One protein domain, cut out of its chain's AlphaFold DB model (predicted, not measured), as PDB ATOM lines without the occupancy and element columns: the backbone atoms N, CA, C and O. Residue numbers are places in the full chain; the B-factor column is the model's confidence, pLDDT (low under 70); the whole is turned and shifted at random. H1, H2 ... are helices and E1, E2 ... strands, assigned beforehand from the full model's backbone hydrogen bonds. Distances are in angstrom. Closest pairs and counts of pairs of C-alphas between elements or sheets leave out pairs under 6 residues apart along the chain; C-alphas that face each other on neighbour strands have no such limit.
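Overview. This is residues 10 to 75 of the 77 residues of an uncharacterized protein of Bacteroidetes bacterium (UniProt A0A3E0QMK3). A small body of short pieces bears one long helix, H4, which sticks out far from it on the free end of a link, residues 53 to 75 standing free. In the body, the short strands E1 and E2 make a two-stranded antiparallel sheet, residues 16 to 21 stick out as a loop that holds most of H1, and the short helices H2 and H3 are near each other. The printed part has 66 residues, with four named helices and two named strands in the order E1, H1, E2, H2, H3, H4, and its class is mostly helix. It is extended, with a radius of gyration of the C-alphas of 17.4 A, and spans 49 by 31 by 24 A.

Along the chain. E1 is residues 12 to 14, beginning at C-alpha 12 (107.498, 89.087, 101.606). H1 is residues 15 to 18, and E2 is residues 23 to 25. H2, residues 32 to 38, is 10.1 A long, and H3 is residues 41 to 44. H4, residues 57 to 73, is 24.8 A long and ends at C-alpha 73 (122.728, 91.741, 61.934).

Arrangement. E1 and E2 are antiparallel at 147 degrees, with N 13 and O 24 2.8 A apart, within hydrogen-bond range. The closest C-alphas of H1 and E2 are those of Gly 15 and Ser 23, 6.4 A apart. H2 and H3 are close but not clearly touching, the closest C-alphas being those of Arg 36 and Arg 44, 6.5 A apart. H4 is apart from E1, H1, E2, H2 and H3. Each O i to N i+4 pair in H2 and H4 is within hydrogen-bond range; H1 and H3 are too short for such a pair.

Size, cuts and confidence. The C-alphas farthest apart, of Glu 42 and Gln 75, are 49.6 A apart. The printed part has no cut. The link from H3 to H4, residues 45 to 56, is long. Residues 68 to 75 have pLDDT under 70.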
ATOM      1  N   SER A  10     103.776  87.603 105.470       80.31
ATOM      2  CA  SER A  10     103.816  86.287 104.813       80.31
ATOM      3  C   SER A  10     103.984  86.356 103.290       80.31
ATOM      4  O   SER A  10     104.286  85.343 102.665       80.31
ATOM      5  N   LYS A  11     103.766  87.526 102.674       84.62
ATOM      6  CA  LYS A  11     103.914  87.746 101.225       84.62
ATOM      7  C   LYS A  11     105.313  88.241 100.842       84.62
ATOM      8  O   LYS A  11     105.620  88.300  99.651       84.62
ATOM      9  N   PHE A  12     106.142  88.595 101.828       88.75
ATOM     10  CA  PHE A  12     107.498  89.087 101.606       88.75
ATOM     11  C   PHE A  12     108.536  87.972 101.734       88.75
ATOM     12  O   PHE A  12     108.498  87.133 102.633       88.75
ATOM     13  N   TYR A  13     109.516  88.019 100.842       91.12
ATOM     14  CA  TYR A  13     110.748  87.246 100.884       91.12
ATOM     15  C   TYR A  13     111.865  88.166 101.377       91.12
ATOM     16  O   TYR A  13     112.042  89.261 100.847       91.12
ATOM     17  N   PHE A  14     112.624  87.740 102.383       90.88
ATOM     18  CA  PHE A  14     113.654  88.572 103.008       90.88
ATOM     19  C   PHE A  14     115.052  88.058 102.671       90.88
ATOM     20  O   PHE A  14     115.368  86.897 102.942       90.88
ATOM     21  N   GLY A  15     115.905  88.936 102.143       91.38
ATOM     22  CA  GLY A  15     117.300  88.619 101.827       91.38
ATOM     23  C   GLY A  15     118.224  88.534 103.047       91.38
ATOM     24  O   GLY A  15     119.396  88.194 102.894       91.38
ATOM     25  N   CYS A  16     117.735  88.821 104.264       89.94
ATOM     26  CA  CYS A  16     118.580  89.072 105.440       89.94
ATOM     27  C   CYS A  16     119.568  87.937 105.750       89.94
ATOM     28  O   CYS A  16     120.676  88.191 106.213       89.94
ATOM     29  N   LYS A  17     119.192  86.679 105.481       90.62
ATOM     30  CA  LYS A  17     120.071  85.512 105.694       90.62
ATOM     31  C   LYS A  17     121.225  85.413 104.690       90.62
ATOM     32  O   LYS A  17     122.182  84.694 104.947       90.62
ATOM     33  N   SER A  18     121.136  86.140 103.585       93.00
ATOM     34  CA  SER A  18     122.140  86.218 102.524       93.00
ATOM     35  C   SER A  18     122.939  87.529 102.572       93.00
ATOM     36  O   SER A  18     123.677  87.817 101.636       93.00
ATOM     37  N   GLY A  19     122.791  88.332 103.636       93.44
ATOM     38  CA  GLY A  19     123.454  89.636 103.775       93.44
ATOM     39  C   GLY A  19     122.794  90.777 102.993       93.44
ATOM     40  O   GLY A  19     123.340  91.874 102.941       93.44
ATOM     41  N   ASP A  20     121.624  90.536 102.402       92.00
ATOM     42  CA  ASP A  20     120.849  91.543 101.684       92.00
ATOM     43  C   ASP A  20     119.652  91.985 102.532       92.00
ATOM     44  O   ASP A  20     118.713  91.229 102.766       92.00
ATOM     45  N   HIS A  21     119.663  93.224 103.012       90.81
ATOM     46  CA  HIS A  21     118.592  93.762 103.858       90.81
ATOM     47  C   HIS A  21     117.390  94.287 103.059       90.81
ATOM     48  O   HIS A  21     116.666  95.168 103.520       90.81
ATOM     49  N   THR A  22     117.162  93.727 101.872       90.69
ATOM     50  CA  THR A  22     116.012  94.024 101.021       90.69
ATOM     51  C   THR A  22     114.889  93.010 101.249       90.69
ATOM     52  O   THR A  22     115.107  91.798 101.364       90.69
ATOM     53  N   SER A  23     113.655  93.510 101.310       89.88
ATOM     54  CA  SER A  23     112.443  92.693 101.246       89.88
ATOM     55  C   SER A  23     111.874  92.705  99.830       89.88
ATOM     56  O   SER A  23     111.712  93.771  99.235       89.88
ATOM     57  N   TYR A  24     111.502  91.539  99.321       92.62
ATOM     58  CA  TYR A  24     110.939  91.347  97.990       92.62
ATOM     59  C   TYR A  24     109.502  90.850  98.089       92.62
ATOM     60  O   TYR A  24     109.199  89.990  98.911       92.62
ATOM     61  N   ALA A  25     108.622  91.335  97.222       92.81
ATOM     62  CA  ALA A  25     107.264  90.823  97.093       92.81
ATOM     63  C   ALA A  25     106.869  90.775  95.618       92.81
ATOM     64  O   ALA A  25     107.213  91.667  94.843       92.81
ATOM     65  N   PHE A  26     106.124  89.739  95.237       92.94
ATOM     66  CA  PHE A  26     105.522  89.642  93.912       92.94
ATOM     67  C   PHE A  26     104.055  90.033  94.012       92.94
ATOM     68  O   PHE A  26     103.270  89.365  94.685       92.94
ATOM     69  N   LEU A  27     103.697  91.122  93.341       91.31
ATOM     70  CA  LEU A  27     102.342  91.659  93.321       91.31
ATOM     71  C   LEU A  27     101.746  91.467  91.927       91.31
ATOM     72  O   LEU A  27     102.435  91.632  90.922       91.31
ATOM     73  N   HIS A  28     100.464  91.117  91.874       93.25
ATOM     74  CA  HIS A  28      99.702  91.088  90.632       93.25
ATOM     75  C   HIS A  28      98.817  92.333  90.589       93.25
ATOM     76  O   HIS A  28      97.910  92.467  91.407       93.25
ATOM     77  N   ALA A  29      99.111  93.248  89.670       93.44
ATOM     78  CA  ALA A  29      98.405  94.514  89.533       93.44
ATOM     79  C   ALA A  29      98.344  94.939  88.061       93.44
ATOM     80  O   ALA A  29      99.214  94.581  87.268       93.44
ATOM     81  N   GLU A  30      97.325  95.721  87.715       93.31
ATOM     82  CA  GLU A  30      97.086  96.204  86.347       93.31
ATOM     83  C   GLU A  30      98.025  97.357  85.949       93.31
ATOM     84  O   GLU A  30      98.217  97.629  84.765       93.31
ATOM     85  N   SER A  31      98.632  98.032  86.929       94.12
ATOM     86  CA  SER A  31      99.560  99.148  86.732       94.12
ATOM     87  C   SER A  31     100.544  99.286  87.899       94.12
ATOM     88  O   SER A  31     100.349  98.703  88.971       94.12
ATOM     89  N   GLU A  32     101.601 100.082  87.704       93.31
ATOM     90  CA  GLU A  32     102.557 100.401  88.771       93.31
ATOM     91  C   GLU A  32     101.883 101.145  89.936       93.31
ATOM     92  O   GLU A  32     102.110 100.795  91.092       93.31
ATOM     93  N   ASP A  33     101.006 102.115  89.653       93.94
ATOM     94  CA  ASP A  33     100.245 102.835  90.681       93.94
ATOM     95  C   ASP A  33      99.356 101.897  91.503       93.94
ATOM     96  O   ASP A  33      99.337 101.974  92.733       93.94
ATOM     97  N   ALA A  34      98.670 100.956  90.843       93.94
ATOM     98  CA  ALA A  34      97.862  99.954  91.531       93.94
ATOM     99  C   ALA A  34      98.729  99.056  92.429       93.94
ATOM    100  O   ALA A  34      98.370  98.815  93.582       93.94
ATOM    101  N   ALA A  35      99.904  98.625  91.950       94.06
ATOM    102  CA  ALA A  35     100.864  97.878  92.763       94.06
ATOM    103  C   ALA A  35     101.346  98.700  93.970       94.06
ATOM    104  O   ALA A  35     101.412  98.182  95.083       94.06
ATOM    105  N   ARG A  36     101.626  99.995  93.780       93.38
ATOM    106  CA  ARG A  36     102.090 100.902  94.839       93.38
ATOM    107  C   ARG A  36     101.063 101.054  95.957       93.38
ATOM    108  O   ARG A  36     101.438 101.103  97.126       93.38
ATOM    109  N   MET A  37      99.775 101.066  95.621       92.81
ATOM    110  CA  MET A  37      98.690 101.136  96.606       92.81
ATOM    111  C   MET A  37      98.549  99.862  97.449       92.81
ATOM    112  O   MET A  37      98.059  99.943  98.575       92.81
ATOM    113  N   MET A  38      99.024  98.710  96.960       90.38
ATOM    114  CA  MET A  38      99.056  97.455  97.727       90.38
ATOM    115  C   MET A  38     100.195  97.410  98.756       90.38
ATOM    116  O   MET A  38     100.176  96.569  99.656       90.38
ATOM    117  N   ILE A  39     101.189  98.294  98.637       89.69
ATOM    118  CA  ILE A  39     102.322  98.370  99.562       89.69
ATOM    119  C   ILE A  39     101.895  99.142 100.825       89.69
ATOM    120  O   ILE A  39     101.278 100.213 100.692       89.69
ATOM    121  N   PRO A  40     102.234  98.653 102.039       88.50
ATOM    122  CA  PRO A  40     101.996  99.379 103.283       88.50
ATOM    123  C   PRO A  40     102.571 100.796 103.235       88.50
ATOM    124  O   PRO A  40     103.687 101.001 102.756       88.50
ATOM    125  N   ALA A  41     101.816 101.773 103.745       89.31
ATOM    126  CA  ALA A  41     102.170 103.192 103.649       89.31
ATOM    127  C   ALA A  41     103.575 103.497 104.201       89.31
ATOM    128  O   ALA A  41     104.291 104.307 103.624       89.31
ATOM    129  N   GLU A  42     103.985 102.786 105.252       88.31
ATOM    130  CA  GLU A  42     105.270 102.949 105.947       88.31
ATOM    131  C   GLU A  42     106.497 102.709 105.054       88.31
ATOM    132  O   GLU A  42     107.533 103.333 105.255       88.31
ATOM    133  N   ILE A  43     106.387 101.816 104.066       88.38
ATOM    134  CA  ILE A  43     107.499 101.442 103.174       88.38
ATOM    135  C   ILE A  43     107.227 101.807 101.712       88.38
ATOM    136  O   ILE A  43     108.051 101.551 100.837       88.38
ATOM    137  N   ARG A  44     106.063 102.395 101.414       90.69
ATOM    138  CA  ARG A  44     105.615 102.681 100.046       90.69
ATOM    139  C   ARG A  44     106.540 103.645  99.309       90.69
ATOM    140  O   ARG A  44     106.780 103.453  98.122       90.69
ATOM    141  N   GLU A  45     107.044 104.666  99.996       91.25
ATOM    142  CA  GLU A  45     107.908 105.687  99.388       91.25
ATOM    143  C   GLU A  45     109.330 105.186  99.116       91.25
ATOM    144  O   GLU A  45     109.950 105.590  98.136       91.25
ATOM    145  N   THR A  46     109.836 104.276  99.948       90.69
ATOM    146  CA  THR A  46     111.179 103.692  99.817       90.69
ATOM    147  C   THR A  46     111.202 102.440  98.938       90.69
ATOM    148  O   THR A  46     112.273 101.974  98.548       90.69
ATOM    149  N   SER A  47     110.032 101.895  98.599       92.38
ATOM    150  CA  SER A  47     109.903 100.699  97.770       92.38
ATOM    151  C   SER A  47     110.175 100.991  96.296       92.38
ATOM    152  O   SER A  47     109.613 101.910  95.701       92.38
ATOM    153  N   LYS A  48     110.982 100.133  95.669       94.06
ATOM    154  CA  LYS A  48     111.176 100.121  94.218       94.06
ATOM    155  C   LYS A  48     110.210  99.129  93.577       94.06
ATOM    156  O   LYS A  48     110.258  97.940  93.882       94.06
ATOM    157  N   ILE A  49     109.378  99.608  92.657       94.62
ATOM    158  CA  ILE A  49     108.450  98.769  91.895       94.62
ATOM    159  C   ILE A  49     109.034  98.549  90.504       94.62
ATOM    160  O   ILE A  49     109.477  99.488  89.851       94.62
ATOM    161  N   VAL A  50     109.083  97.291  90.073       94.69
ATOM    162  CA  VAL A  50     109.582  96.906  88.751       94.69
ATOM    163  C   VAL A  50     108.607  95.909  88.144       94.69
ATOM    164  O   VAL A  50     108.221  94.941  88.801       94.69
ATOM    165  N   LYS A  51     108.220  96.131  86.885       94.38
ATOM    166  CA  LYS A  51     107.425  95.163  86.132       94.38
ATOM    167  C   LYS A  51     108.259  93.911  85.865       94.38
ATOM    168  O   LYS A  51     109.372  94.001  85.353       94.38
ATOM    169  N   VAL A  52     107.687  92.753  86.173       93.19
ATOM    170  CA  VAL A  52     108.264  91.446  85.857       93.19
ATOM    171  C   VAL A  52     107.245  90.611  85.095       93.19
ATOM    172  O   VAL A  52     106.052  90.646  85.397       93.19
ATOM    173  N   ASP A  53     107.720  89.857  84.111       91.31
ATOM    174  CA  ASP A  53     106.897  88.990  83.274       91.31
ATOM    175  C   ASP A  53     107.227  87.518  83.563       91.31
ATOM    176  O   ASP A  53     108.359  87.163  83.902       91.31
ATOM    177  N   LYS A  54     106.222  86.642  83.445       90.75
ATOM    178  CA  LYS A  54     106.417  85.189  83.495       90.75
ATOM    179  C   LYS A  54     106.556  84.664  82.075       90.75
ATOM    180  O   LYS A  54     105.673  84.889  81.251       90.75
ATOM    181  N   PHE A  55     107.627  83.922  81.828       92.81
ATOM    182  CA  PHE A  55     107.879  83.281  80.544       92.81
ATOM    183  C   PHE A  55     107.750  81.769  80.668       92.81
ATOM    184  O   PHE A  55     108.110  81.186  81.693       92.81
ATOM    185  N   ASN A  56     107.253  81.134  79.613       94.94
ATOM    186  CA  ASN A  56     107.375  79.693  79.437       94.94
ATOM    187  C   ASN A  56     108.662  79.337  78.672       94.94
ATOM    188  O   ASN A  56     109.331  80.203  78.102       94.94
ATOM    189  N   SER A  57     109.009  78.050  78.660       95.06
ATOM    190  CA  SER A  57     110.234  77.551  78.027       95.06
ATOM    191  C   SER A  57     110.316  77.897  76.538       95.06
ATOM    192  O   SER A  57     111.365  78.339  76.083       95.06
ATOM    193  N   ASP A  58     109.214  77.778  75.790       94.19
ATOM    194  CA  ASP A  58     109.179  78.112  74.361       94.19
ATOM    195  C   ASP A  58     109.452  79.599  74.099       94.19
ATOM    196  O   ASP A  58     110.151  79.951  73.148       94.19
ATOM    197  N   GLN A  59     108.909  80.488  74.937       91.94
ATOM    198  CA  GLN A  59     109.164  81.926  74.855       91.94
ATOM    199  C   GLN A  59     110.637  82.238  75.109       91.94
ATOM    200  O   GLN A  59     111.217  83.024  74.365       91.94
ATOM    201  N   ILE A  60     111.250  81.597  76.109       92.81
ATOM    202  CA  ILE A  60     112.671  81.780  76.427       92.81
ATOM    203  C   ILE A  60     113.549  81.313  75.258       92.81
ATOM    204  O   ILE A  60     114.416  82.070  74.819       92.81
ATOM    205  N   SER A  61     113.293  80.123  74.699       91.81
ATOM    206  CA  SER A  61     114.049  79.597  73.551       91.81
ATOM    207  C   SER A  61     114.000  80.554  72.359       91.81
ATOM    208  O   SER A  61     115.037  80.950  71.832       91.81
ATOM    209  N   LYS A  62     112.801  81.036  72.005       92.88
ATOM    210  CA  LYS A  62     112.627  82.010  70.917       92.88
ATOM    211  C   LYS A  62     113.353  83.330  71.184       92.88
ATOM    212  O   LYS A  62     113.861  83.944  70.249       92.88
ATOM    213  N   MET A  63     113.388  83.798  72.434       89.88
ATOM    214  CA  MET A  63     114.120  85.017  72.795       89.88
ATOM    215  C   MET A  63     115.629  84.851  72.618       89.88
ATOM    216  O   MET A  63     116.262  85.758  72.078       89.88
ATOM    217  N   HIS A  64     116.197  83.704  73.003       90.25
ATOM    218  CA  HIS A  64     117.610  83.410  72.757       90.25
ATOM    219  C   HIS A  64     117.931  83.377  71.257       90.25
ATOM    220  O   HIS A  64     118.887  84.029  70.833       90.25
ATOM    221  N   ASP A  65     117.102  82.715  70.444       88.56
ATOM    222  CA  ASP A  65     117.291  82.656  68.988       88.56
ATOM    223  C   ASP A  65     117.247  84.058  68.354       88.56
ATOM    224  O   ASP A  65     118.169  84.457  67.638       88.56
ATOM    225  N   MET A  66     116.236  84.865  68.706       79.25
ATOM    226  CA  MET A  66     116.104  86.244  68.224       79.25
ATOM    227  C   MET A  66     117.276  87.139  68.652       79.25
ATOM    228  O   MET A  66     117.696  88.010  67.886       79.25
ATOM    229  N   MET A  67     117.806  86.966  69.867       76.19
ATOM    230  CA  MET A  67     118.974  87.717  70.342       76.19
ATOM    231  C   MET A  67     120.250  87.323  69.588       76.19
ATOM    232  O   MET A  67     121.017  88.207  69.201       76.19
ATOM    233  N   HIS A  68     120.445  86.032  69.301       69.69
ATOM    234  CA  HIS A  68     121.548  85.558  68.461       69.69
ATOM    235  C   HIS A  68     121.461  86.089  67.021       69.69
ATOM    236  O   HIS A  68     122.482  86.459  66.441       69.69
ATOM    237  N   GLU A  69     120.262  86.177  66.440       62.19
ATOM    238  CA  GLU A  69     120.068  86.743  65.100       62.19
ATOM    239  C   GLU A  69     120.280  88.263  65.052       62.19
ATOM    240  O   GLU A  69     120.916  88.769  64.122       62.19
ATOM    241  N   LYS A  70     119.799  89.006  66.057       64.25
ATOM    242  CA  LYS A  70     120.029  90.459  66.158       64.25
ATOM    243  C   LYS A  70     121.510  90.796  66.332       64.25
ATOM    244  O   LYS A  70     121.986  91.734  65.699       64.25
ATOM    245  N   ALA A  71     122.247  90.000  67.109       64.06
ATOM    246  CA  ALA A  71     123.690  90.163  67.272       64.06
ATOM    247  C   ALA A  71     124.466  89.965  65.955       64.06
ATOM    248  O   ALA A  71     125.459  90.649  65.728       64.06
ATOM    249  N   LYS A  72     123.997  89.082  65.060       60.06
ATOM    250  CA  LYS A  72     124.607  88.881  63.732       60.06
ATOM    251  C   LYS A  72     124.313  90.022  62.755       60.06
ATOM    252  O   LYS A  72     125.176  90.360  61.957       60.06
ATOM    253  N   LYS A  73     123.116  90.618  62.812       58.72
ATOM    254  CA  LYS A  73     122.728  91.741  61.934       58.72
ATOM    255  C   LYS A  73     123.339  93.086  62.348       58.72
ATOM    256  O   LYS A  73     123.496  93.946  61.498       58.72
ATOM    257  N   GLY A  74     123.713  93.253  63.618       57.28
ATOM    258  CA  GLY A  74     124.415  94.447  64.116       57.28
ATOM    259  C   GLY A  74     125.940  94.436  63.934       57.28
ATOM    260  O   GLY A  74     126.606  95.322  64.450       57.28
ATOM    261  N   GLN A  75     126.505  93.425  63.259       52.88
ATOM    262  CA  GLN A  75     127.934  93.351  62.897       52.88
ATOM    263  C   GLN A  75     128.182  93.610  61.401       52.88
ATOM    264  O   GLN A  75     129.294  93.429  60.914       52.88
TER     265      GLN A  75